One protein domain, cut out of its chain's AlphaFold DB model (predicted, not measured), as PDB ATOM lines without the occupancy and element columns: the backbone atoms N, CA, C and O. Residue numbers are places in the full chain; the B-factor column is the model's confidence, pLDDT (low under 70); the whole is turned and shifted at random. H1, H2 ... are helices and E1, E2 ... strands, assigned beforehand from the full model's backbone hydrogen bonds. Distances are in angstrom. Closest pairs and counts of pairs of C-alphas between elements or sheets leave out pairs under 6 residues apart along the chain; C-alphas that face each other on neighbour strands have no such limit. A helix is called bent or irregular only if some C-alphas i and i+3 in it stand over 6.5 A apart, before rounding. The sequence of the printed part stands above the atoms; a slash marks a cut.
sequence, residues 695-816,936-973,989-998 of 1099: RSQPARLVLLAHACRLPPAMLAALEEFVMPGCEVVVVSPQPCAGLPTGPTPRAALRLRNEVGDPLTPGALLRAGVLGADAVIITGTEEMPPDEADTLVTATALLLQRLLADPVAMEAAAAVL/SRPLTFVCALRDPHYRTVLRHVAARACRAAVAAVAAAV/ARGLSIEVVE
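This is residues 695 to 816, 936 to 973 and 989 to 998 of the 1099 residues of an uncharacterized protein of Edaphochlamys debaryana (UniProt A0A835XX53). The domain is built on a strongly twisted sheet of six parallel strands, with H3 packed over one of its faces along E5 and the long helix H5 side by side with H3, next to the edge strand E6. H4 covers the short helix H2, which only grazes the sheet, and H1 lies off the side of the sheet away from H3. The printed part has 170 residues, with five named helices and six named strands in the order E1 H1 E2 E3 H2 E4 H3 H4 E5 H5 E6, and its class is mixed, helices and strands. The sheet's order is E3 E2 E1 E4 E5 E6. The whole is compact, with a radius of gyration of the C-alphas of 15.8 A and spans of 47 by 36 by 35 A.

E1, residues 700 to 705, begins at C-alpha 700 at (113.856, 103.795, 121.532) and is 16.1 A long. H1 is residues 712 to 721, 14.5 A. E2 is residues 727 to 732, 16.1 A, and E3 is residues 750 to 755, 16.3 A. H2 is residues 761 to 766, 8.8 A, and E4 is residues 774 to 778, 13.1 A. H3 is residues 785 to 804, 28.8 A, beginning at C-alpha 785 at (138.125, 112.597, 108.052). H4 is residues 806 to 816, 15.0 A. E5 is residues 939 to 944, 16.7 A. H5, the longest helix, is residues 949 to 973, 37.5 A; it is neither bent nor irregular, but only just: C-alphas 949 and 952 are 6.1 A apart. E6, residues 992 to 997, is 16.1 A long and ends at C-alpha 997 at (133.525, 101.774, 116.205).

E3 and E6 are the sheet's edge strands. E3 and E2 are parallel at 23 degrees, with N 730 and O 752 within hydrogen-bond range at 2.8 A. Between E2 and E1 it is N 703 and O 729, 2.8 A; between E1 and E4, N 704 and O 776, 2.8 A; between E4 and E5, N 775 and O 940, 2.8 A; between E5 and E6, N 941 and O 993, 2.8 A. E1, H1 and E2 form a strand-helix-strand unit, two parallel neighbour strands with a helix between them in the chain, and its crossover is right-handed. E3, H2 and E4 form a split unit, with E2 and E1 between its strands in the sheet, also right-handed. H1 is not on the sheet and touches no helix. H3 on one face of the sheet makes two layers; its height over the sheet is 9.2 A. It lies over E5, and only just over E4 with 3 of its C-alphas, and runs along the strands at 0 degrees to E5 on the local plane. H5 stands at the sheet's level, and the closest C-alphas of H5 and E6 are those of Ala 958 and Leu 992, 5.4 A. H3 and H5 touch, the same way at a shallow tilt of 4 degrees, closest at the C-alphas of Gln 800 and Ala 961, 5.6 A. H2 only grazes the sheet, with residues 763 to 766. H2 and H4 touch, about perpendicular at 74 degrees, closest at the C-alphas of Gly 762 and Ala 813, 4.9 A. H4 is not on the sheet, and H4 and H5 are apart. Every O i to N i+4 pair is within hydrogen-bond range in H1, H2, H3 and H4, and 20 of 21 are in H5.

The two C-alphas farthest apart are those of Pro 745 and Ala 971, 47.4 A. Residues 817 to 935 are not printed, with 29.8 A from C-alpha 816 to C-alpha 936; residues 974 to 988 are not printed, with 12.9 A from C-alpha 973 to C-alpha 989. Of the links that are printed whole, E2 to E3 is long, with 17 residues. The mean pLDDT of the printed part is 78.8; 36 residues are under 70, among them 695 to 699, 741 to 748, 806 to 816 and 967 to 973.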
ATOM      1  N   ARG A 695     113.680  91.088 129.696       48.59
ATOM      2  CA  ARG A 695     114.227  91.705 128.475       48.59
ATOM      3  C   ARG A 695     114.565  93.166 128.742       48.59
ATOM      4  O   ARG A 695     113.722  93.925 129.218       48.59
ATOM      5  N   SER A 696     115.790  93.554 128.423       52.03
ATOM      6  CA  SER A 696     116.224  94.936 128.548       52.03
ATOM      7  C   SER A 696     116.915  95.389 127.267       52.03
ATOM      8  O   SER A 696     118.082  95.763 127.284       52.03
ATOM      9  N   GLN A 697     116.202  95.252 126.157       55.03
ATOM     10  CA  GLN A 697     116.610  95.759 124.850       55.03
ATOM     11  C   GLN A 697     116.063  97.180 124.653       55.03
ATOM     12  O   GLN A 697     115.076  97.537 125.309       55.03
ATOM     13  N   PRO A 698     116.711  97.993 123.801       57.66
ATOM     14  CA  PRO A 698     116.334  99.383 123.600       57.66
ATOM     15  C   PRO A 698     114.909  99.491 123.041       57.66
ATOM     16  O   PRO A 698     114.582  98.911 122.008       57.66
ATOM     17  N   ALA A 699     114.051 100.239 123.730       66.19
ATOM     18  CA  ALA A 699     112.699 100.557 123.281       66.19
ATOM     19  C   ALA A 699     112.684 101.765 122.331       66.19
ATOM     20  O   ALA A 699     111.719 101.939 121.581       66.19
ATOM     21  N   ARG A 700     113.734 102.600 122.372       83.88
ATOM     22  CA  ARG A 700     113.856 103.795 121.532       83.88
ATOM     23  C   ARG A 700     115.299 104.076 121.118       83.88
ATOM     24  O   ARG A 700     116.167 104.263 121.974       83.88
ATOM     25  N   LEU A 701     115.518 104.199 119.813       88.56
ATOM     26  CA  LEU A 701     116.802 104.540 119.195       88.56
ATOM     27  C   LEU A 701     116.709 105.891 118.481       88.56
ATOM     28  O   LEU A 701     115.689 106.207 117.865       88.56
ATOM     29  N   VAL A 702     117.771 106.693 118.549       89.56
ATOM     30  CA  VAL A 702     117.874 107.962 117.809       89.56
ATOM     31  C   VAL A 702     119.056 107.892 116.847       89.56
ATOM     32  O   VAL A 702     120.182 107.671 117.277       89.56
ATOM     33  N   LEU A 703     118.823 108.106 115.553       90.31
ATOM     34  CA  LEU A 703     119.883 108.205 114.549       90.31
ATOM     35  C   LEU A 703     120.103 109.661 114.150       90.31
ATOM     36  O   LEU A 703     119.159 110.355 113.790       90.31
ATOM     37  N   LEU A 704     121.350 110.117 114.169       89.62
ATOM     38  CA  LEU A 704     121.757 111.445 113.722       89.62
ATOM     39  C   LEU A 704     122.330 111.321 112.307       89.62
ATOM     40  O   LEU A 704     123.465 110.881 112.133       89.62
ATOM     41  N   ALA A 705     121.533 111.676 111.298       84.94
ATOM     42  CA  ALA A 705     121.872 111.526 109.883       84.94
ATOM     43  C   ALA A 705     122.250 112.880 109.264       84.94
ATOM     44  O   ALA A 705     121.391 113.640 108.808       84.94
ATOM     45  N   HIS A 706     123.550 113.184 109.231       78.94
ATOM     46  CA  HIS A 706     124.055 114.476 108.747       78.94
ATOM     47  C   HIS A 706     123.962 114.628 107.219       78.94
ATOM     48  O   HIS A 706     123.605 115.696 106.720       78.94
ATOM     49  N   ALA A 707     124.191 113.538 106.480       70.50
ATOM     50  CA  ALA A 707     124.130 113.491 105.015       70.50
ATOM     51  C   ALA A 707     122.696 113.544 104.442       70.50
ATOM     52  O   ALA A 707     122.509 113.498 103.230       70.50
ATOM     53  N   CYS A 708     121.661 113.620 105.295       76.56
ATOM     54  CA  CYS A 708     120.247 113.572 104.887       76.56
ATOM     55  C   CYS A 708     119.901 112.338 104.026       76.56
ATOM     56  O   CYS A 708     118.965 112.362 103.225       76.56
ATOM     57  N   ARG A 709     120.650 111.246 104.197       79.69
ATOM     58  CA  ARG A 709     120.449 109.962 103.527       79.69
ATOM     59  C   ARG A 709     120.728 108.845 104.520       79.69
ATOM     60  O   ARG A 709     121.737 108.891 105.220       79.69
ATOM     61  N   LEU A 710     119.841 107.855 104.577       81.00
ATOM     62  CA  LEU A 710     120.065 106.648 105.363       81.00
ATOM     63  C   LEU A 710     120.739 105.591 104.469       81.00
ATOM     64  O   LEU A 710     120.160 105.233 103.437       81.00
ATOM     65  N   PRO A 711     121.942 105.097 104.814       78.44
ATOM     66  CA  PRO A 711     122.574 104.013 104.071       78.44
ATOM     67  C   PRO A 711     121.698 102.749 104.089       78.44
ATOM     68  O   PRO A 711     121.158 102.411 105.147       78.44
ATOM     69  N   PRO A 712     121.574 102.015 102.966       78.94
ATOM     70  CA  PRO A 712     120.772 100.792 102.920       78.94
ATOM     71  C   PRO A 712     121.302  99.720 103.882       78.94
ATOM     72  O   PRO A 712     120.505  99.061 104.539       78.94
ATOM     73  N   ALA A 713     122.626  99.622 104.045       77.94
ATOM     74  CA  ALA A 713     123.270  98.724 105.004       77.94
ATOM     75  C   ALA A 713     122.889  99.033 106.465       77.94
ATOM     76  O   ALA A 713     122.657  98.122 107.252       77.94
ATOM     77  N   MET A 714     122.757 100.316 106.828       85.25
ATOM     78  CA  MET A 714     122.314 100.721 108.168       85.25
ATOM     79  C   MET A 714     120.846 100.356 108.405       85.25
ATOM     80  O   MET A 714     120.496  99.896 109.487       85.25
ATOM     81  N   LEU A 715     119.979 100.540 107.404       85.06
ATOM     82  CA  LEU A 715     118.578 100.129 107.511       85.06
ATOM     83  C   LEU A 715     118.448  98.604 107.631       85.06
ATOM     84  O   LEU A 715     117.698  98.141 108.485       85.06
ATOM     85  N   ALA A 716     119.202  97.847 106.830       81.81
ATOM     86  CA  ALA A 716     119.246  96.389 106.909       81.81
ATOM     87  C   ALA A 716     119.703  95.917 108.299       81.81
ATOM     88  O   ALA A 716     118.993  95.146 108.935       81.81
ATOM     89  N   ALA A 717     120.799  96.478 108.821       83.12
ATOM     90  CA  ALA A 717     121.295  96.168 110.161       83.12
ATOM     91  C   ALA A 717     120.284  96.515 111.271       83.12
ATOM     92  O   ALA A 717     120.163  95.792 112.257       83.12
ATOM     93  N   LEU A 718     119.534  97.618 111.133       86.44
ATOM     94  CA  LEU A 718     118.463  97.956 112.075       86.44
ATOM     95  C   LEU A 718     117.308  96.950 112.012       86.44
ATOM     96  O   LEU A 718     116.785  96.577 113.054       86.44
ATOM     97  N   GLU A 719     116.890  96.531 110.818       83.31
ATOM     98  CA  GLU A 719     115.837  95.520 110.654       83.31
ATOM     99  C   GLU A 719     116.236  94.137 111.172       83.31
ATOM    100  O   GLU A 719     115.352  93.350 111.496       83.31
ATOM    101  N   GLU A 720     117.534  93.869 111.233       80.25
ATOM    102  CA  GLU A 720     118.124  92.610 111.668       80.25
ATOM    103  C   GLU A 720     118.287  92.555 113.197       80.25
ATOM    104  O   GLU A 720     117.675  91.734 113.864       80.25
ATOM    105  N   PHE A 721     119.007  93.494 113.818       81.19
ATOM    106  CA  PHE A 721     119.328  93.368 115.254       81.19
ATOM    107  C   PHE A 721     118.326  94.032 116.207       81.19
ATOM    108  O   PHE A 721     118.391  93.832 117.428       81.19
ATOM    109  N   VAL A 722     117.432  94.892 115.709       81.75
ATOM    110  CA  VAL A 722     116.514  95.650 116.569       81.75
ATOM    111  C   VAL A 722     115.200  94.900 116.753       81.75
ATOM    112  O   VAL A 722     114.551  94.465 115.808       81.75
ATOM    113  N   MET A 723     114.750  94.828 118.007       74.81
ATOM    114  CA  MET A 723     113.491  94.184 118.371       74.81
ATOM    115  C   MET A 723     112.283  94.717 117.591       74.81
ATOM    116  O   MET A 723     112.132  95.941 117.445       74.81
ATOM    117  N   PRO A 724     111.331  93.831 117.239       74.69
ATOM    118  CA  PRO A 724     110.131  94.257 116.557       74.69
ATOM    119  C   PRO A 724     109.326  95.300 117.337       74.69
ATOM    120  O   PRO A 724     109.055  95.143 118.531       74.69
ATOM    121  N   GLY A 725     108.930  96.375 116.653       75.88
ATOM    122  CA  GLY A 725     108.157  97.478 117.234       75.88
ATOM    123  C   GLY A 725     108.959  98.547 117.990       75.88
ATOM    124  O   GLY A 725     108.341  99.429 118.593       75.88
ATOM    125  N   CYS A 726     110.298  98.512 117.952       82.88
ATOM    126  CA  CYS A 726     111.145  99.607 118.439       82.88
ATOM    127  C   CYS A 726     110.855 100.922 117.680       82.88
ATOM    128  O   CYS A 726     110.609 100.917 116.467       82.88
ATOM    129  N   GLU A 727     110.865 102.055 118.392       86.81
ATOM    130  CA  GLU A 727     110.755 103.386 117.780       86.81
ATOM    131  C   GLU A 727     112.149 103.903 117.408       86.81
ATOM    132  O   GLU A 727     113.008 104.092 118.273       86.81
ATOM    133  N   VAL A 728     112.356 104.165 116.118       88.38
ATOM    134  CA  VAL A 728     113.618 104.653 115.564       88.38
ATOM    135  C   VAL A 728     113.402 106.069 115.030       88.38
ATOM    136  O   VAL A 728     112.691 106.279 114.045       88.38
ATOM    137  N   VAL A 729     114.000 107.060 115.692       90.00
ATOM    138  CA  VAL A 729     113.862 108.477 115.331       90.00
ATOM    139  C   VAL A 729     115.110 108.947 114.590       90.00
ATOM    140  O   VAL A 729     116.184 109.025 115.176       90.00
ATOM    141  N   VAL A 730     114.976 109.284 113.310       90.31
ATOM    142  CA  VAL A 730     116.059 109.825 112.479       90.31
ATOM    143  C   VAL A 730     116.016 111.350 112.533       90.31
ATOM    144  O   VAL A 730     115.027 111.945 112.125       90.31
ATOM    145  N   VAL A 731     117.077 111.987 113.023       90.19
ATOM    146  CA  VAL A 731     117.252 113.445 113.047       90.19
ATOM    147  C   VAL A 731     118.124 113.850 111.870       90.19
ATOM    148  O   VAL A 731     119.252 113.373 111.746       90.19
ATOM    149  N   SER A 732     117.614 114.726 111.007       88.50
ATOM    150  CA  SER A 732     118.334 115.168 109.807       88.50
ATOM    151  C   SER A 732     118.037 116.633 109.462       88.50
ATOM    152  O   SER A 732     116.898 117.069 109.630       88.50
ATOM    153  N   PRO A 733     119.015 117.419 108.960       84.06
ATOM    154  CA  PRO A 733     118.796 118.829 108.609       84.06
ATOM    155  C   PRO A 733     117.692 119.054 107.566       84.06
ATOM    156  O   PRO A 733     117.004 120.072 107.587       84.06
ATOM    157  N   GLN A 734     117.541 118.105 106.646       83.94
ATOM    158  CA  GLN A 734     116.527 118.065 105.596       83.94
ATOM    159  C   GLN A 734     115.808 116.714 105.652       83.94
ATOM    160  O   GLN A 734     116.366 115.783 106.226       83.94
ATOM    161  N   PRO A 735     114.609 116.565 105.053       81.00
ATOM    162  CA  PRO A 735     113.921 115.281 105.030       81.00
ATOM    163  C   PRO A 735     114.820 114.187 104.437       81.00
ATOM    164  O   PRO A 735     115.072 114.156 103.237       81.00
ATOM    165  N   CYS A 736     115.329 113.320 105.313       79.19
ATOM    166  CA  CYS A 736     116.185 112.200 104.952       79.19
ATOM    167  C   CYS A 736     115.589 111.312 103.840       79.19
ATOM    168  O   CYS A 736     114.442 110.862 103.924       79.19
ATOM    169  N   ALA A 737     116.390 111.055 102.804       75.62
ATOM    170  CA  ALA A 737     116.061 110.156 101.704       75.62
ATOM    171  C   ALA A 737     116.358 108.689 102.066       75.62
ATOM    172  O   ALA A 737     117.318 108.395 102.780       75.62
ATOM    173  N   GLY A 738     115.559 107.758 101.529       70.69
ATOM    174  CA  GLY A 738     115.730 106.313 101.748       70.69
ATOM    175  C   GLY A 738     114.960 105.739 102.943       70.69
ATOM    176  O   GLY A 738     115.107 104.561 103.246       70.69
ATOM    177  N   LEU A 739     114.119 106.540 103.607       77.12
ATOM    178  CA  LEU A 739     113.191 106.035 104.619       77.12
ATOM    179  C   LEU A 739     111.999 105.319 103.957       77.12
ATOM    180  O   LEU A 739     111.362 105.900 103.074       77.12
ATOM    181  N   PRO A 740     111.654 104.093 104.389       74.06
ATOM    182  CA  PRO A 740     110.452 103.413 103.930       74.06
ATOM    183  C   PRO A 740     109.197 104.173 104.383       74.06
ATOM    184  O   PRO A 740     109.130 104.715 105.485       74.06
ATOM    185  N   THR A 741     108.170 104.203 103.534       59.50
ATOM    186  CA  THR A 741     106.910 104.932 103.776       59.50
ATOM    187  C   THR A 741     105.914 104.168 104.666       59.50
ATOM    188  O   THR A 741     104.745 104.542 104.745       59.50
ATOM    189  N   GLY A 742     106.350 103.098 105.339       61.19
ATOM    190  CA  GLY A 742     105.543 102.229 106.203       61.19
ATOM    191  C   GLY A 742     106.415 101.419 107.177       61.19
ATOM    192  O   GLY A 742     107.639 101.563 107.139       61.19
ATOM    193  N   PRO A 743     105.818 100.594 108.063       62.81
ATOM    194  CA  PRO A 743     106.588  99.697 108.920       62.81
ATOM    195  C   PRO A 743     107.443  98.765 108.056       62.81
ATOM    196  O   PRO A 743     106.985  98.270 107.026       62.81
ATOM    197  N   THR A 744     108.690  98.562 108.469       66.81
ATOM    198  CA  THR A 744     109.645  97.736 107.727       66.81
ATOM    199  C   THR A 744     109.180  96.278 107.627       66.81
ATOM    200  O   THR A 744     108.527  95.783 108.552       66.81
ATOM    201  N   PRO A 745     109.499  95.569 106.528       60.50
ATOM    202  CA  PRO A 745     108.949  94.242 106.247       60.50
ATOM    203  C   PRO A 745     109.388  93.153 107.238       60.50
ATOM    204  O   PRO A 745     108.607  92.238 107.483       60.50
ATOM    205  N   ARG A 746     110.597  93.240 107.820       61.25
ATOM    206  CA  ARG A 746     111.138  92.217 108.741       61.25
ATOM    207  C   ARG A 746     110.833  92.480 110.219       61.25
ATOM    208  O   ARG A 746     110.280  91.616 110.889       61.25
ATOM    209  N   ALA A 747     111.137  93.681 110.715       60.66
ATOM    210  CA  ALA A 747     111.036  94.008 112.144       60.66
ATOM    211  C   ALA A 747     109.856  94.933 112.512       60.66
ATOM    212  O   ALA A 747     109.684  95.282 113.677       60.66
ATOM    213  N   ALA A 748     109.019  95.360 111.558       68.88
ATOM    214  CA  ALA A 748     107.918  96.299 111.818       68.88
ATOM    215  C   ALA A 748     108.360  97.542 112.632       68.88
ATOM    216  O   ALA A 748     107.667  97.991 113.554       68.88
ATOM    217  N   LEU A 749     109.545  98.078 112.317       78.56
ATOM    218  CA  LEU A 749     110.122  99.225 113.015       78.56
ATOM    219  C   LEU A 749     109.268 100.471 112.784       78.56
ATOM    220  O   LEU A 749     108.788 100.729 111.676       78.56
ATOM    221  N   ARG A 750     109.101 101.280 113.834       81.44
ATOM    222  CA  ARG A 750     108.412 102.573 113.739       81.44
ATOM    223  C   ARG A 750     109.439 103.658 113.464       81.44
ATOM    224  O   ARG A 750     110.031 104.202 114.393       81.44
ATOM    225  N   LEU A 751     109.646 103.952 112.186       84.19
ATOM    226  CA  LEU A 751     110.568 104.991 111.740       84.19
ATOM    227  C   LEU A 751     109.879 106.360 111.740       84.19
ATOM    228  O   LEU A 751     108.828 106.544 111.127       84.19
ATOM    229  N   ARG A 752     110.485 107.334 112.421       86.75
ATOM    230  CA  ARG A 752     110.047 108.735 112.439       86.75
ATOM    231  C   ARG A 752     111.203 109.631 112.021       86.75
ATOM    232  O   ARG A 752     112.288 109.514 112.572       86.75
ATOM    233  N   ASN A 753     110.962 110.551 111.095       88.56
ATOM    234  CA  ASN A 753     111.951 111.548 110.699       88.56
ATOM    235  C   ASN A 753     111.670 112.892 111.390       88.56
ATOM    236  O   ASN A 753     110.575 113.440 111.262       88.56
ATOM    237  N   GLU A 754     112.654 113.402 112.123       88.44
ATOM    238  CA  GLU A 754     112.675 114.728 112.728       88.44
ATOM    239  C   GLU A 754     113.593 115.650 111.926       88.44
ATOM    240  O   GLU A 754     114.812 115.463 111.880       88.44
ATOM    241  N   VAL A 755     113.007 116.687 111.326       86.06
ATOM    242  CA  VAL A 755     113.765 117.677 110.557       86.06
ATOM    243  C   VAL A 755     114.364 118.722 111.503       86.06
ATOM    244  O   VAL A 755     113.658 119.407 112.255       86.06
ATOM    245  N   GLY A 756     115.686 118.842 111.481       83.38
ATOM    246  CA  GLY A 756     116.463 119.769 112.293       83.38
ATOM    247  C   GLY A 756     117.949 119.421 112.283       83.38
ATOM    248  O   GLY A 756     118.327 118.270 112.083       83.38
ATOM    249  N   ASP A 757     118.800 120.420 112.506       82.06
ATOM    250  CA  ASP A 757     120.240 120.201 112.621       82.06
ATOM    251  C   ASP A 757     120.546 119.371 113.887       82.06
ATOM    252  O   ASP A 757     120.190 119.802 114.991       82.06
ATOM    253  N   PRO A 758     121.190 118.195 113.780       83.56
ATOM    254  CA  PRO A 758     121.512 117.364 114.939       83.56
ATOM    255  C   PRO A 758     122.515 118.017 115.909       83.56
ATOM    256  O   PRO A 758     122.622 117.559 117.045       83.56
ATOM    257  N   LEU A 759     123.194 119.108 115.525       85.31
ATOM    258  CA  LEU A 759     124.006 119.923 116.441       85.31
ATOM    259  C   LEU A 759     123.185 120.927 117.264       85.31
ATOM    260  O   LEU A 759     123.701 121.514 118.216       85.31
ATOM    261  N   THR A 760     121.902 121.131 116.948       82.75
ATOM    262  CA  THR A 760     121.037 121.979 117.779       82.75
ATOM    263  C   THR A 760     120.388 121.189 118.921       82.75
ATOM    264  O   THR A 760     119.646 120.236 118.662       82.75
ATOM    265  N   PRO A 761     120.534 121.629 120.193       82.75
ATOM    266  CA  PRO A 761     119.919 120.940 121.329       82.75
ATOM    267  C   PRO A 761     118.393 120.818 121.197       82.75
ATOM    268  O   PRO A 761     117.811 119.804 121.573       82.75
ATOM    269  N   GLY A 762     117.733 121.820 120.605       81.75
ATOM    270  CA  GLY A 762     116.284 121.801 120.392       81.75
ATOM    271  C   GLY A 762     115.802 120.668 119.480       81.75
ATOM    272  O   GLY A 762     114.730 120.116 119.722       81.75
ATOM    273  N   ALA A 763     116.580 120.289 118.459       84.31
ATOM    274  CA  ALA A 763     116.249 119.158 117.591       84.31
ATOM    275  C   ALA A 763     116.372 117.826 118.349       84.31
ATOM    276  O   ALA A 763     115.458 117.004 118.302       84.31
ATOM    277  N   LEU A 764     117.440 117.660 119.138       86.19
ATOM    278  CA  LEU A 764     117.667 116.474 119.973       86.19
ATOM    279  C   LEU A 764     116.586 116.292 121.055       86.19
ATOM    280  O   LEU A 764     116.143 115.174 121.327       86.19
ATOM    281  N   LEU A 765     116.108 117.389 121.646       85.19
ATOM    282  CA  LEU A 765     115.025 117.358 122.632       85.19
ATOM    283  C   LEU A 765     113.683 116.949 122.004       85.19
ATOM    284  O   LEU A 765     112.989 116.101 122.568       85.19
ATOM    285  N   ARG A 766     113.343 117.466 120.810       84.00
ATOM    286  CA  ARG A 766     112.148 117.032 120.052       84.00
ATOM    287  C   ARG A 766     112.226 115.564 119.634       84.00
ATOM    288  O   ARG A 766     111.231 114.847 119.731       84.00
ATOM    289  N   ALA A 767     113.420 115.104 119.266       85.44
ATOM    290  CA  ALA A 767     113.693 113.703 118.969       85.44
ATOM    291  C   ALA A 767     113.595 112.787 120.203       85.44
ATOM    292  O   ALA A 767     113.505 111.569 120.055       85.44
ATOM    293  N   GLY A 768     113.550 113.355 121.415       84.69
ATOM    294  CA  GLY A 768     113.366 112.633 122.673       84.69
ATOM    295  C   GLY A 768     114.617 111.916 123.177       84.69
ATOM    296  O   GLY A 768     114.489 110.901 123.860       84.69
ATOM    297  N   VAL A 769     115.807 112.452 122.884       85.50
ATOM    298  CA  VAL A 769     117.112 111.865 123.251       85.50
ATOM    299  C   VAL A 769     117.240 111.554 124.748       85.50
ATOM    300  O   VAL A 769     117.797 110.523 125.114       85.50
ATOM    301  N   LEU A 770     116.653 112.370 125.633       82.62
ATOM    302  CA  LEU A 770     116.682 112.136 127.087       82.62
ATOM    303  C   LEU A 770     116.076 110.785 127.505       82.62
ATOM    304  O   LEU A 770     116.496 110.200 128.505       82.62
ATOM    305  N   GLY A 771     115.089 110.296 126.748       78.25
ATOM    306  CA  GLY A 771     114.423 109.012 126.971       78.25
ATOM    307  C   GLY A 771     114.871 107.902 126.022       78.25
ATOM    308  O   GLY A 771     114.275 106.831 126.063       78.25
ATOM    309  N   ALA A 772     115.860 108.152 125.160       84.62
ATOM    310  CA  ALA A 772     116.405 107.147 124.254       84.62
ATOM    311  C   ALA A 772     117.335 106.182 125.001       84.62
ATOM    312  O   ALA A 772     117.943 106.542 126.014       84.62
ATOM    313  N   ASP A 773     117.454 104.957 124.505       84.62
ATOM    314  CA  ASP A 773     118.391 103.971 125.043       84.62
ATOM    315  C   ASP A 773     119.767 104.119 124.388       84.62
ATOM    316  O   ASP A 773     120.778 104.138 125.095       84.62
ATOM    317  N   ALA A 774     119.793 104.330 123.066       88.56
ATOM    318  CA  ALA A 774     121.012 104.624 122.326       88.56
ATOM    319  C   ALA A 774     120.829 105.704 121.245       88.56
ATOM    320  O   ALA A 774     119.739 105.895 120.695       88.56
ATOM    321  N   VAL A 775     121.926 106.400 120.950       91.62
ATOM    322  CA  VAL A 775     122.069 107.392 119.883       91.62
ATOM    323  C   VAL A 775     123.180 106.934 118.940       91.62
ATOM    324  O   VAL A 775     124.274 106.643 119.411       91.62
ATOM    325  N   ILE A 776     122.924 106.892 117.634       91.19
ATOM    326  CA  ILE A 776     123.899 106.492 116.605       91.19
ATOM    327  C   ILE A 776     124.141 107.674 115.662       91.19
ATOM    328  O   ILE A 776     123.177 108.288 115.207       91.19
ATOM    329  N   ILE A 777     125.395 107.990 115.330       89.56
ATOM    330  CA  ILE A 777     125.715 108.945 114.247       89.56
ATOM    331  C   ILE A 777     125.966 108.194 112.944       89.56
ATOM    332  O   ILE A 777     126.729 107.234 112.921       89.56
ATOM    333  N   THR A 778     125.360 108.662 111.852       83.06
ATOM    334  CA  THR A 778     125.554 108.116 110.504       83.06
ATOM    335  C   THR A 778     125.799 109.224 109.472       83.06
ATOM    336  O   THR A 778     125.491 110.399 109.698       83.06
ATOM    337  N   GLY A 779     126.369 108.851 108.322       70.56
ATOM    338  CA  GLY A 779     126.719 109.774 107.238       70.56
ATOM    339  C   GLY A 779     128.053 110.499 107.429       70.56
ATOM    340  O   GLY A 779     128.335 111.445 106.702       70.56
ATOM    341  N   THR A 780     128.887 110.070 108.383       71.62
ATOM    342  CA  THR A 780     130.264 110.569 108.552       71.62
ATOM    343  C   THR A 780     131.232 110.057 107.486       71.62
ATOM    344  O   THR A 780     132.313 110.616 107.321       71.62
ATOM    345  N   GLU A 781     130.844 109.032 106.727       66.75
ATOM    346  CA  GLU A 781     131.643 108.403 105.666       66.75
ATOM    347  C   GLU A 781     131.825 109.294 104.425       66.75
ATOM    348  O   GLU A 781     132.870 109.261 103.775       66.75
ATOM    349  N   GLU A 782     130.852 110.156 104.128       68.19
ATOM    350  CA  GLU A 782     130.899 111.053 102.963       68.19
ATOM    351  C   GLU A 782     131.709 112.338 103.230       68.19
ATOM    352  O   GLU A 782     132.059 113.061 102.298       68.19
ATOM    353  N   MET A 783     132.020 112.626 104.500       73.75
ATOM    354  CA  MET A 783     132.766 113.816 104.915       73.75
ATOM    355  C   MET A 783     134.283 113.565 104.950       73.75
ATOM    356  O   MET A 783     134.717 112.424 105.137       73.75
ATOM    357  N   PRO A 784     135.112 114.618 104.813       74.62
ATOM    358  CA  PRO A 784     136.538 114.537 105.112       74.62
ATOM    359  C   PRO A 784     136.781 114.000 106.535       74.62
ATOM    360  O   PRO A 784     135.976 114.276 107.429       74.62
ATOM    361  N   PRO A 785     137.882 113.265 106.774       73.25
ATOM    362  CA  PRO A 785     138.125 112.597 108.052       73.25
ATOM    363  C   PRO A 785     138.160 113.565 109.242       73.25
ATOM    364  O   PRO A 785     137.468 113.337 110.232       73.25
ATOM    365  N   ASP A 786     138.868 114.687 109.105       78.06
ATOM    366  CA  ASP A 786     139.007 115.679 110.176       78.06
ATOM    367  C   ASP A 786     137.658 116.311 110.559       78.06
ATOM    368  O   ASP A 786     137.359 116.524 111.736       78.06
ATOM    369  N   GLU A 787     136.809 116.589 109.565       84.38
ATOM    370  CA  GLU A 787     135.474 117.156 109.778       84.38
ATOM    371  C   GLU A 787     134.524 116.135 110.415       84.38
ATOM    372  O   GLU A 787     133.760 116.478 111.322       84.38
ATOM    373  N   ALA A 788     134.599 114.873 109.981       82.94
ATOM    374  CA  ALA A 788     133.799 113.778 110.515       82.94
ATOM    375  C   ALA A 788     134.063 113.549 112.013       82.94
ATOM    376  O   ALA A 788     133.119 113.523 112.809       82.94
ATOM    377  N   ASP A 789     135.330 113.448 112.418       86.94
ATOM    378  CA  ASP A 789     135.700 113.193 113.816       86.94
ATOM    379  C   ASP A 789     135.447 114.422 114.709       86.94
ATOM    380  O   ASP A 789     135.017 114.297 115.867       86.94
ATOM    381  N   THR A 790     135.607 115.632 114.156       87.94
ATOM    382  CA  THR A 790     135.219 116.882 114.828       87.94
ATOM    383  C   THR A 790     133.720 116.907 115.113       87.94
ATOM    384  O   THR A 790     133.305 117.241 116.226       87.94
ATOM    385  N   LEU A 791     132.893 116.512 114.141       88.62
ATOM    386  CA  LEU A 791     131.444 116.440 114.305       88.62
ATOM    387  C   LEU A 791     131.038 115.422 115.382       88.62
ATOM    388  O   LEU A 791     130.172 115.714 116.216       88.62
ATOM    389  N   VAL A 792     131.662 114.241 115.387       89.38
ATOM    390  CA  VAL A 792     131.434 113.207 116.410       89.38
ATOM    391  C   VAL A 792     131.758 113.752 117.799       89.38
ATOM    392  O   VAL A 792     130.942 113.645 118.719       89.38
ATOM    393  N   THR A 793     132.910 114.409 117.939       89.38
ATOM    394  CA  THR A 793     133.363 114.993 119.206       89.38
ATOM    395  C   THR A 793     132.436 116.115 119.677       89.38
ATOM    396  O   THR A 793     132.034 116.141 120.844       89.38
ATOM    397  N   ALA A 794     132.028 117.013 118.776       89.31
ATOM    398  CA  ALA A 794     131.081 118.085 119.078       89.31
ATOM    399  C   ALA A 794     129.727 117.533 119.549       89.31
ATOM    400  O   ALA A 794     129.156 118.020 120.528       89.31
ATOM    401  N   THR A 795     129.241 116.473 118.901       90.06
ATOM    402  CA  THR A 795     127.978 115.823 119.268       90.06
ATOM    403  C   THR A 795     128.072 115.135 120.630       90.06
ATOM    404  O   THR A 795     127.167 115.279 121.451       90.06
ATOM    405  N   ALA A 796     129.182 114.453 120.928       89.31
ATOM    406  CA  ALA A 796     129.412 113.836 122.234       89.31
ATOM    407  C   ALA A 796     129.420 114.874 123.374       89.31
ATOM    408  O   ALA A 796     128.795 114.662 124.415       89.31
ATOM    409  N   LEU A 797     130.074 116.023 123.165       89.06
ATOM    410  CA  LEU A 797     130.088 117.138 124.120       89.06
ATOM    411  C   LEU A 797     128.697 117.754 124.312       89.06
ATOM    412  O   LEU A 797     128.300 118.065 125.440       89.06
ATOM    413  N   LEU A 798     127.936 117.904 123.225       88.69
ATOM    414  CA  LEU A 798     126.557 118.383 123.276       88.69
ATOM    415  C   LEU A 798     125.669 117.429 124.086       88.69
ATOM    416  O   LEU A 798     124.932 117.886 124.960       88.69
ATOM    417  N   LEU A 799     125.778 116.119 123.850       88.75
ATOM    418  CA  LEU A 799     125.056 115.096 124.610       88.75
ATOM    419  C   LEU A 799     125.458 115.105 126.088       88.75
ATOM    420  O   LEU A 799     124.583 115.105 126.950       88.75
ATOM    421  N   GLN A 800     126.755 115.191 126.396       88.19
ATOM    422  CA  GLN A 800     127.236 115.325 127.772       88.19
ATOM    423  C   GLN A 800     126.591 116.526 128.476       88.19
ATOM    424  O   GLN A 800     126.121 116.398 129.607       88.19
ATOM    425  N   ARG A 801     126.565 117.693 127.823       84.81
ATOM    426  CA  ARG A 801     125.996 118.916 128.403       84.81
ATOM    427  C   ARG A 801     124.479 118.821 128.568       84.81
ATOM    428  O   ARG A 801     123.958 119.229 129.602       84.81
ATOM    429  N   LEU A 802     123.791 118.246 127.583       84.75
ATOM    430  CA  LEU A 802     122.342 118.048 127.588       84.75
ATOM    431  C   LEU A 802     121.893 117.064 128.680       84.75
ATOM    432  O   LEU A 802     120.843 117.267 129.285       84.75
ATOM    433  N   LEU A 803     122.684 116.025 128.960       81.81
ATOM    434  CA  LEU A 803     122.401 115.056 130.025       81.81
ATOM    435  C   LEU A 803     122.751 115.573 131.429       81.81
ATOM    436  O   LEU A 803     122.157 115.107 132.405       81.81
ATOM    437  N   ALA A 804     123.702 116.507 131.534       78.31
ATOM    438  CA  ALA A 804     124.095 117.124 132.799       78.31
ATOM    439  C   ALA A 804     123.069 118.156 133.294       78.31
ATOM    440  O   ALA A 804     122.740 118.152 134.478       78.31
ATOM    441  N   ASP A 805     122.553 119.013 132.403       75.38
ATOM    442  CA  ASP A 805     121.543 120.025 132.739       75.38
ATOM    443  C   ASP A 805     120.490 120.174 131.619       75.38
ATOM    444  O   ASP A 805     120.614 121.029 130.729       75.38
ATOM    445  N   PRO A 806     119.436 119.338 131.635       68.69
ATOM    446  CA  PRO A 806     118.410 119.369 130.597       68.69
ATOM    447  C   PRO A 806     117.559 120.645 130.642       68.69
ATOM    448  O   PRO A 806     117.099 121.102 129.600       68.69
ATOM    449  N   VAL A 807     117.381 121.259 131.819       68.19
ATOM    450  CA  VAL A 807     116.502 122.427 132.002       68.19
ATOM    451  C   VAL A 807     117.170 123.699 131.477       68.19
ATOM    452  O   VAL A 807     116.543 124.473 130.750       68.19
ATOM    453  N   ALA A 808     118.459 123.901 131.772       65.19
ATOM    454  CA  ALA A 808     119.205 125.029 131.217       65.19
ATOM    455  C   ALA A 808     119.338 124.936 129.689       65.19
ATOM    456  O   ALA A 808     119.302 125.953 128.993       65.19
ATOM    457  N   MET A 809     119.462 123.719 129.149       65.06
ATOM    458  CA  MET A 809     119.540 123.501 127.704       65.06
ATOM    459  C   MET A 809     118.193 123.646 126.994       65.06
ATOM    460  O   MET A 809     118.172 124.174 125.885       65.06
ATOM    461  N   GLU A 810     117.071 123.275 127.617       66.75
ATOM    462  CA  GLU A 810     115.728 123.586 127.102       66.75
ATOM    463  C   GLU A 810     115.511 125.103 126.980       66.75
ATOM    464  O   GLU A 810     115.056 125.586 125.939       66.75
ATOM    465  N   ALA A 811     115.917 125.872 127.998       61.44
ATOM    466  CA  ALA A 811     115.854 127.332 127.968       61.44
ATOM    467  C   ALA A 811     116.766 127.932 126.881       61.44
ATOM    468  O   ALA A 811     116.334 128.792 126.110       61.44
ATOM    469  N   ALA A 812     118.007 127.448 126.759       60.62
ATOM    470  CA  ALA A 812     118.938 127.891 125.720       60.62
ATOM    471  C   ALA A 812     118.444 127.549 124.304       60.62
ATOM    472  O   ALA A 812     118.550 128.372 123.394       60.62
ATOM    473  N   ALA A 813     117.857 126.365 124.113       60.84
ATOM    474  CA  ALA A 813     117.279 125.941 122.843       60.84
ATOM    475  C   ALA A 813     116.077 126.803 122.435       60.84
ATOM    476  O   ALA A 813     115.943 127.124 121.256       60.84
ATOM    477  N   ALA A 814     115.230 127.214 123.386       61.69
ATOM    478  CA  ALA A 814     114.115 128.123 123.124       61.69
ATOM    479  C   ALA A 814     114.601 129.510 122.664       61.69
ATOM    480  O   ALA A 814     114.059 130.071 121.711       61.69
ATOM    481  N   VAL A 815     115.667 130.031 123.282       62.16
ATOM    482  CA  VAL A 815     116.304 131.298 122.882       62.16
ATOM    483  C   VAL A 815     116.940 131.187 121.492       62.16
ATOM    484  O   VAL A 815     116.740 132.067 120.656       62.16
ATOM    485  N   LEU A 816     117.650 130.091 121.201       62.06
ATOM    486  CA  LEU A 816     118.247 129.839 119.883       62.06
ATOM    487  C   LEU A 816     117.191 129.658 118.787       62.06
ATOM    488  O   LEU A 816     117.362 130.177 117.687       62.06
ATOM    489  N   SER A 936     117.075 104.669 134.463       52.69
ATOM    490  CA  SER A 936     118.140 104.395 135.437       52.69
ATOM    491  C   SER A 936     119.451 103.914 134.795       52.69
ATOM    492  O   SER A 936     120.327 103.409 135.490       52.69
ATOM    493  N   ARG A 937     119.572 103.999 133.464       68.88
ATOM    494  CA  ARG A 937     120.705 103.494 132.675       68.88
ATOM    495  C   ARG A 937     121.418 104.648 131.984       68.88
ATOM    496  O   ARG A 937     120.733 105.594 131.600       68.88
ATOM    497  N   PRO A 938     122.745 104.592 131.786       78.69
ATOM    498  CA  PRO A 938     123.433 105.582 130.963       78.69
ATOM    499  C   PRO A 938     122.840 105.619 129.543       78.69
ATOM    500  O   PRO A 938     122.200 104.664 129.100       78.69
ATOM    501  N   LEU A 939     122.960 106.758 128.863       85.81
ATOM    502  CA  LEU A 939     122.664 106.855 127.433       85.81
ATOM    503  C   LEU A 939     123.847 106.267 126.663       85.81
ATOM    504  O   LEU A 939     124.970 106.725 126.873       85.81
ATOM    505  N   THR A 940     123.602 105.307 125.773       89.75
ATOM    506  CA  THR A 940     124.648 104.793 124.884       89.75
ATOM    507  C   THR A 940     124.772 105.691 123.661       89.75
ATOM    508  O   THR A 940     123.788 105.972 122.985       89.75
ATOM    509  N   PHE A 941     125.976 106.147 123.357       92.31
ATOM    510  CA  PHE A 941     126.286 106.907 122.158       92.31
ATOM    511  C   PHE A 941     127.259 106.100 121.305       92.31
ATOM    512  O   PHE A 941     128.380 105.848 121.734       92.31
ATOM    513  N   VAL A 942     126.813 105.676 120.126       91.62
ATOM    514  CA  VAL A 942     127.618 104.915 119.170       91.62
ATOM    515  C   VAL A 942     128.072 105.838 118.052       91.62
ATOM    516  O   VAL A 942     127.260 106.515 117.411       91.62
ATOM    517  N   CYS A 943     129.373 105.853 117.800       90.75
ATOM    518  CA  CYS A 943     129.963 106.670 116.753       90.75
ATOM    519  C   CYS A 943     131.075 105.930 116.013       90.75
ATOM    520  O   CYS A 943     131.812 105.143 116.608       90.75
ATOM    521  N   ALA A 944     131.211 106.241 114.725       87.00
ATOM    522  CA  ALA A 944     132.345 105.830 113.917       87.00
ATOM    523  C   ALA A 944     133.456 106.890 113.991       87.00
ATOM    524  O   ALA A 944     133.177 108.054 113.701       87.00
ATOM    525  N   LEU A 945     134.678 106.496 114.360       85.19
ATOM    526  CA  LEU A 945     135.871 107.352 114.303       85.19
ATOM    527  C   LEU A 945     136.822 106.891 113.195       85.19
ATOM    528  O   LEU A 945     136.932 105.691 112.928       85.19
ATOM    529  N   ARG A 946     137.518 107.843 112.566       79.62
ATOM    530  CA  ARG A 946     138.562 107.549 111.572       79.62
ATOM    531  C   ARG A 946     139.967 107.706 112.134       79.62
ATOM    532  O   ARG A 946     140.822 106.873 111.838       79.62
ATOM    533  N   ASP A 947     140.201 108.735 112.941       79.38
ATOM    534  CA  ASP A 947     141.448 108.912 113.671       79.38
ATOM    535  C   ASP A 947     141.316 108.358 115.107       79.38
ATOM    536  O   ASP A 947     140.519 108.862 115.914       79.38
ATOM    537  N   PRO A 948     142.115 107.337 115.476       73.94
ATOM    538  CA  PRO A 948     142.084 106.750 116.813       73.94
ATOM    539  C   PRO A 948     142.479 107.738 117.923       73.94
ATOM    540  O   PRO A 948     142.165 107.498 119.092       73.94
ATOM    541  N   HIS A 949     143.136 108.865 117.617       79.44
ATOM    542  CA  HIS A 949     143.531 109.853 118.623       79.44
ATOM    543  C   HIS A 949     142.323 110.424 119.390       79.44
ATOM    544  O   HIS A 949     142.357 110.530 120.625       79.44
ATOM    545  N   TYR A 950     141.209 110.687 118.695       83.19
ATOM    546  CA  TYR A 950     139.978 111.223 119.294       83.19
ATOM    547  C   TYR A 950     139.298 110.255 120.270       83.19
ATOM    548  O   TYR A 950     138.548 110.688 121.150       83.19
ATOM    549  N   ARG A 951     139.610 108.953 120.209       84.62
ATOM    550  CA  ARG A 951     139.084 107.952 121.150       84.62
ATOM    551  C   ARG A 951     139.438 108.288 122.597       84.62
ATOM    552  O   ARG A 951     138.618 108.107 123.499       84.62
ATOM    553  N   THR A 952     140.643 108.810 122.834       83.50
ATOM    554  CA  THR A 952     141.070 109.229 124.178       83.50
ATOM    555  C   THR A 952     140.247 110.411 124.685       83.50
ATOM    556  O   THR A 952     139.815 110.405 125.838       83.50
ATOM    557  N   VAL A 953     139.952 111.385 123.823       87.38
ATOM    558  CA  VAL A 953     139.120 112.549 124.149       87.38
ATOM    559  C   VAL A 953     137.701 112.108 124.509       87.38
ATOM    560  O   VAL A 953     137.195 112.476 125.571       87.38
ATOM    561  N   LEU A 954     137.083 111.250 123.693       87.56
ATOM    562  CA  LEU A 954     135.738 110.729 123.955       87.56
ATOM    563  C   LEU A 954     135.659 109.944 125.272       87.56
ATOM    564  O   LEU A 954     134.698 110.107 126.025       87.56
ATOM    565  N   ARG A 955     136.693 109.165 125.623       85.31
ATOM    566  CA  ARG A 955     136.771 108.496 126.936       85.31
ATOM    567  C   ARG A 955     136.724 109.495 128.096       85.31
ATOM    568  O   ARG A 955     135.989 109.279 129.058       85.31
ATOM    569  N   HIS A 956     137.442 110.615 128.001       86.62
ATOM    570  CA  HIS A 956     137.404 111.660 129.031       86.62
ATOM    571  C   HIS A 956     136.033 112.351 129.114       86.62
ATOM    572  O   HIS A 956     135.560 112.638 130.219       86.62
ATOM    573  N   VAL A 957     135.378 112.579 127.970       86.75
ATOM    574  CA  VAL A 957     134.012 113.127 127.884       86.75
ATOM    575  C   VAL A 957     133.017 112.208 128.597       86.75
ATOM    576  O   VAL A 957     132.306 112.664 129.497       86.75
ATOM    577  N   ALA A 958     133.025 110.911 128.275       83.44
ATOM    578  CA  ALA A 958     132.184 109.905 128.925       83.44
ATOM    579  C   ALA A 958     132.441 109.841 130.440       83.44
ATOM    580  O   ALA A 958     131.514 109.981 131.241       83.44
ATOM    581  N   ALA A 959     133.710 109.747 130.857       81.19
ATOM    582  CA  ALA A 959     134.083 109.666 132.267       81.19
ATOM    583  C   ALA A 959     133.633 110.904 133.065       81.19
ATOM    584  O   ALA A 959     133.142 110.791 134.191       81.19
ATOM    585  N   ARG A 960     133.750 112.107 132.486       84.12
ATOM    586  CA  ARG A 960     133.263 113.346 133.110       84.12
ATOM    587  C   ARG A 960     131.734 113.380 133.200       84.12
ATOM    588  O   ARG A 960     131.217 113.818 134.225       84.12
ATOM    589  N   ALA A 961     131.016 112.912 132.176       79.31
ATOM    590  CA  ALA A 961     129.555 112.815 132.198       79.31
ATOM    591  C   ALA A 961     129.069 111.851 133.294       79.31
ATOM    592  O   ALA A 961     128.173 112.188 134.065       79.31
ATOM    593  N   CYS A 962     129.718 110.690 133.424       75.81
ATOM    594  CA  CYS A 962     129.437 109.728 134.486       75.81
ATOM    595  C   CYS A 962     129.708 110.319 135.875       75.81
ATOM    596  O   CYS A 962     128.833 110.257 136.734       75.81
ATOM    597  N   ARG A 963     130.859 110.972 136.098       77.31
ATOM    598  CA  ARG A 963     131.150 111.642 137.382       77.31
ATOM    599  C   ARG A 963     130.107 112.703 137.740       77.31
ATOM    600  O   ARG A 963     129.689 112.769 138.893       77.31
ATOM    601  N   ALA A 964     129.666 113.503 136.769       75.81
ATOM    602  CA  ALA A 964     128.632 114.514 136.983       75.81
ATOM    603  C   ALA A 964     127.277 113.888 137.351       75.81
ATOM    604  O   ALA A 964     126.630 114.341 138.295       75.81
ATOM    605  N   ALA A 965     126.878 112.814 136.662       70.69
ATOM    606  CA  ALA A 965     125.660 112.072 136.975       70.69
ATOM    607  C   ALA A 965     125.692 111.501 138.400       70.69
ATOM    608  O   ALA A 965     124.733 111.636 139.155       70.69
ATOM    609  N   VAL A 966     126.827 110.930 138.806       70.38
ATOM    610  CA  VAL A 966     127.004 110.362 140.148       70.38
ATOM    611  C   VAL A 966     126.976 111.436 141.219       70.38
ATOM    612  O   VAL A 966     126.297 111.262 142.226       70.38
ATOM    613  N   ALA A 967     127.670 112.553 141.003       69.12
ATOM    614  CA  ALA A 967     127.641 113.682 141.924       69.12
ATOM    615  C   ALA A 967     126.211 114.222 142.102       69.12
ATOM    616  O   ALA A 967     125.801 114.503 143.225       69.12
ATOM    617  N   ALA A 968     125.425 114.296 141.022       66.81
ATOM    618  CA  ALA A 968     124.024 114.709 141.079       66.81
ATOM    619  C   ALA A 968     123.145 113.710 141.852       66.81
ATOM    620  O   ALA A 968     122.318 114.120 142.666       66.81
ATOM    621  N   VAL A 969     123.341 112.402 141.644       65.00
ATOM    622  CA  VAL A 969     122.637 111.354 142.403       65.00
ATOM    623  C   VAL A 969     123.028 111.401 143.883       65.00
ATOM    624  O   VAL A 969     122.148 111.383 144.740       65.00
ATOM    625  N   ALA A 970     124.318 111.523 144.202       62.28
ATOM    626  CA  ALA A 970     124.811 111.629 145.575       62.28
ATOM    627  C   ALA A 970     124.271 112.882 146.286       62.28
ATOM    628  O   ALA A 970     123.841 112.796 147.437       62.28
ATOM    629  N   ALA A 971     124.212 114.023 145.592       61.81
ATOM    630  CA  ALA A 971     123.598 115.246 146.105       61.81
ATOM    631  C   ALA A 971     122.095 115.060 146.374       61.81
ATOM    632  O   ALA A 971     121.605 115.463 147.428       61.81
ATOM    633  N   ALA A 972     121.368 114.393 145.471       57.88
ATOM    634  CA  ALA A 972     119.951 114.094 145.665       57.88
ATOM    635  C   ALA A 972     119.716 113.168 146.875       57.88
ATOM    636  O   ALA A 972     118.830 113.437 147.683       57.88
ATOM    637  N   VAL A 973     120.537 112.127 147.052       56.81
ATOM    638  CA  VAL A 973     120.449 111.201 148.198       56.81
ATOM    639  C   VAL A 973     120.821 111.894 149.517       56.81
ATOM    640  O   VAL A 973     120.149 111.684 150.526       56.81
ATOM    641  N   ALA A 989     120.624 113.922 136.687       60.44
ATOM    642  CA  ALA A 989     121.579 113.862 135.591       60.44
ATOM    643  C   ALA A 989     121.861 112.396 135.219       60.44
ATOM    644  O   ALA A 989     122.024 111.536 136.089       60.44
ATOM    645  N   ARG A 990     121.887 112.107 133.917       76.00
ATOM    646  CA  ARG A 990     122.050 110.752 133.369       76.00
ATOM    647  C   ARG A 990     123.483 110.578 132.858       76.00
ATOM    648  O   ARG A 990     124.029 111.483 132.238       76.00
ATOM    649  N   GLY A 991     124.099 109.424 133.120       79.94
ATOM    650  CA  GLY A 991     125.437 109.107 132.603       79.94
ATOM    651  C   GLY A 991     125.455 108.922 131.078       79.94
ATOM    652  O   GLY A 991     124.411 108.678 130.471       79.94
ATOM    653  N   LEU A 992     126.642 108.995 130.473       85.44
ATOM    654  CA  LEU A 992     126.874 108.805 129.036       85.44
ATOM    655  C   LEU A 992     127.926 107.707 128.839       85.44
ATOM    656  O   LEU A 992     129.054 107.859 129.303       85.44
ATOM    657  N   SER A 993     127.566 106.626 128.150       86.62
ATOM    658  CA  SER A 993     128.503 105.596 127.689       86.62
ATOM    659  C   SER A 993     128.760 105.786 126.200       86.62
ATOM    660  O   SER A 993     127.811 105.909 125.431       86.62
ATOM    661  N   ILE A 994     130.028 105.832 125.791       88.69
ATOM    662  CA  ILE A 994     130.413 106.055 124.394       88.69
ATOM    663  C   ILE A 994     131.045 104.779 123.843       88.69
ATOM    664  O   ILE A 994     132.078 104.340 124.345       88.69
ATOM    665  N   GLU A 995     130.430 104.223 122.806       89.62
ATOM    666  CA  GLU A 995     130.937 103.094 122.034       89.62
ATOM    667  C   GLU A 995     131.556 103.634 120.745       89.62
ATOM    668  O   GLU A 995     130.883 104.256 119.918       89.62
ATOM    669  N   VAL A 996     132.857 103.413 120.591       88.38
ATOM    670  CA  VAL A 996     133.604 103.828 119.405       88.38
ATOM    671  C   VAL A 996     133.777 102.618 118.506       88.38
ATOM    672  O   VAL A 996     134.406 101.642 118.907       88.38
ATOM    673  N   VAL A 997     133.248 102.711 117.292       87.38
ATOM    674  CA  VAL A 997     133.525 101.774 116.205       87.38
ATOM    675  C   VAL A 997     134.534 102.439 115.276       87.38
ATOM    676  O   VAL A 997     134.418 103.624 114.977       87.38
ATOM    677  N   GLU A 998     135.538 101.704 114.822       85.56
ATOM    678  CA  GLU A 998     136.539 102.201 113.876       85.56
ATOM    679  C   GLU A 998     136.393 101.391 112.575       85.56
ATOM    680  O   GLU A 998     136.989 100.324 112.439       85.56
TER     681      GLU A 998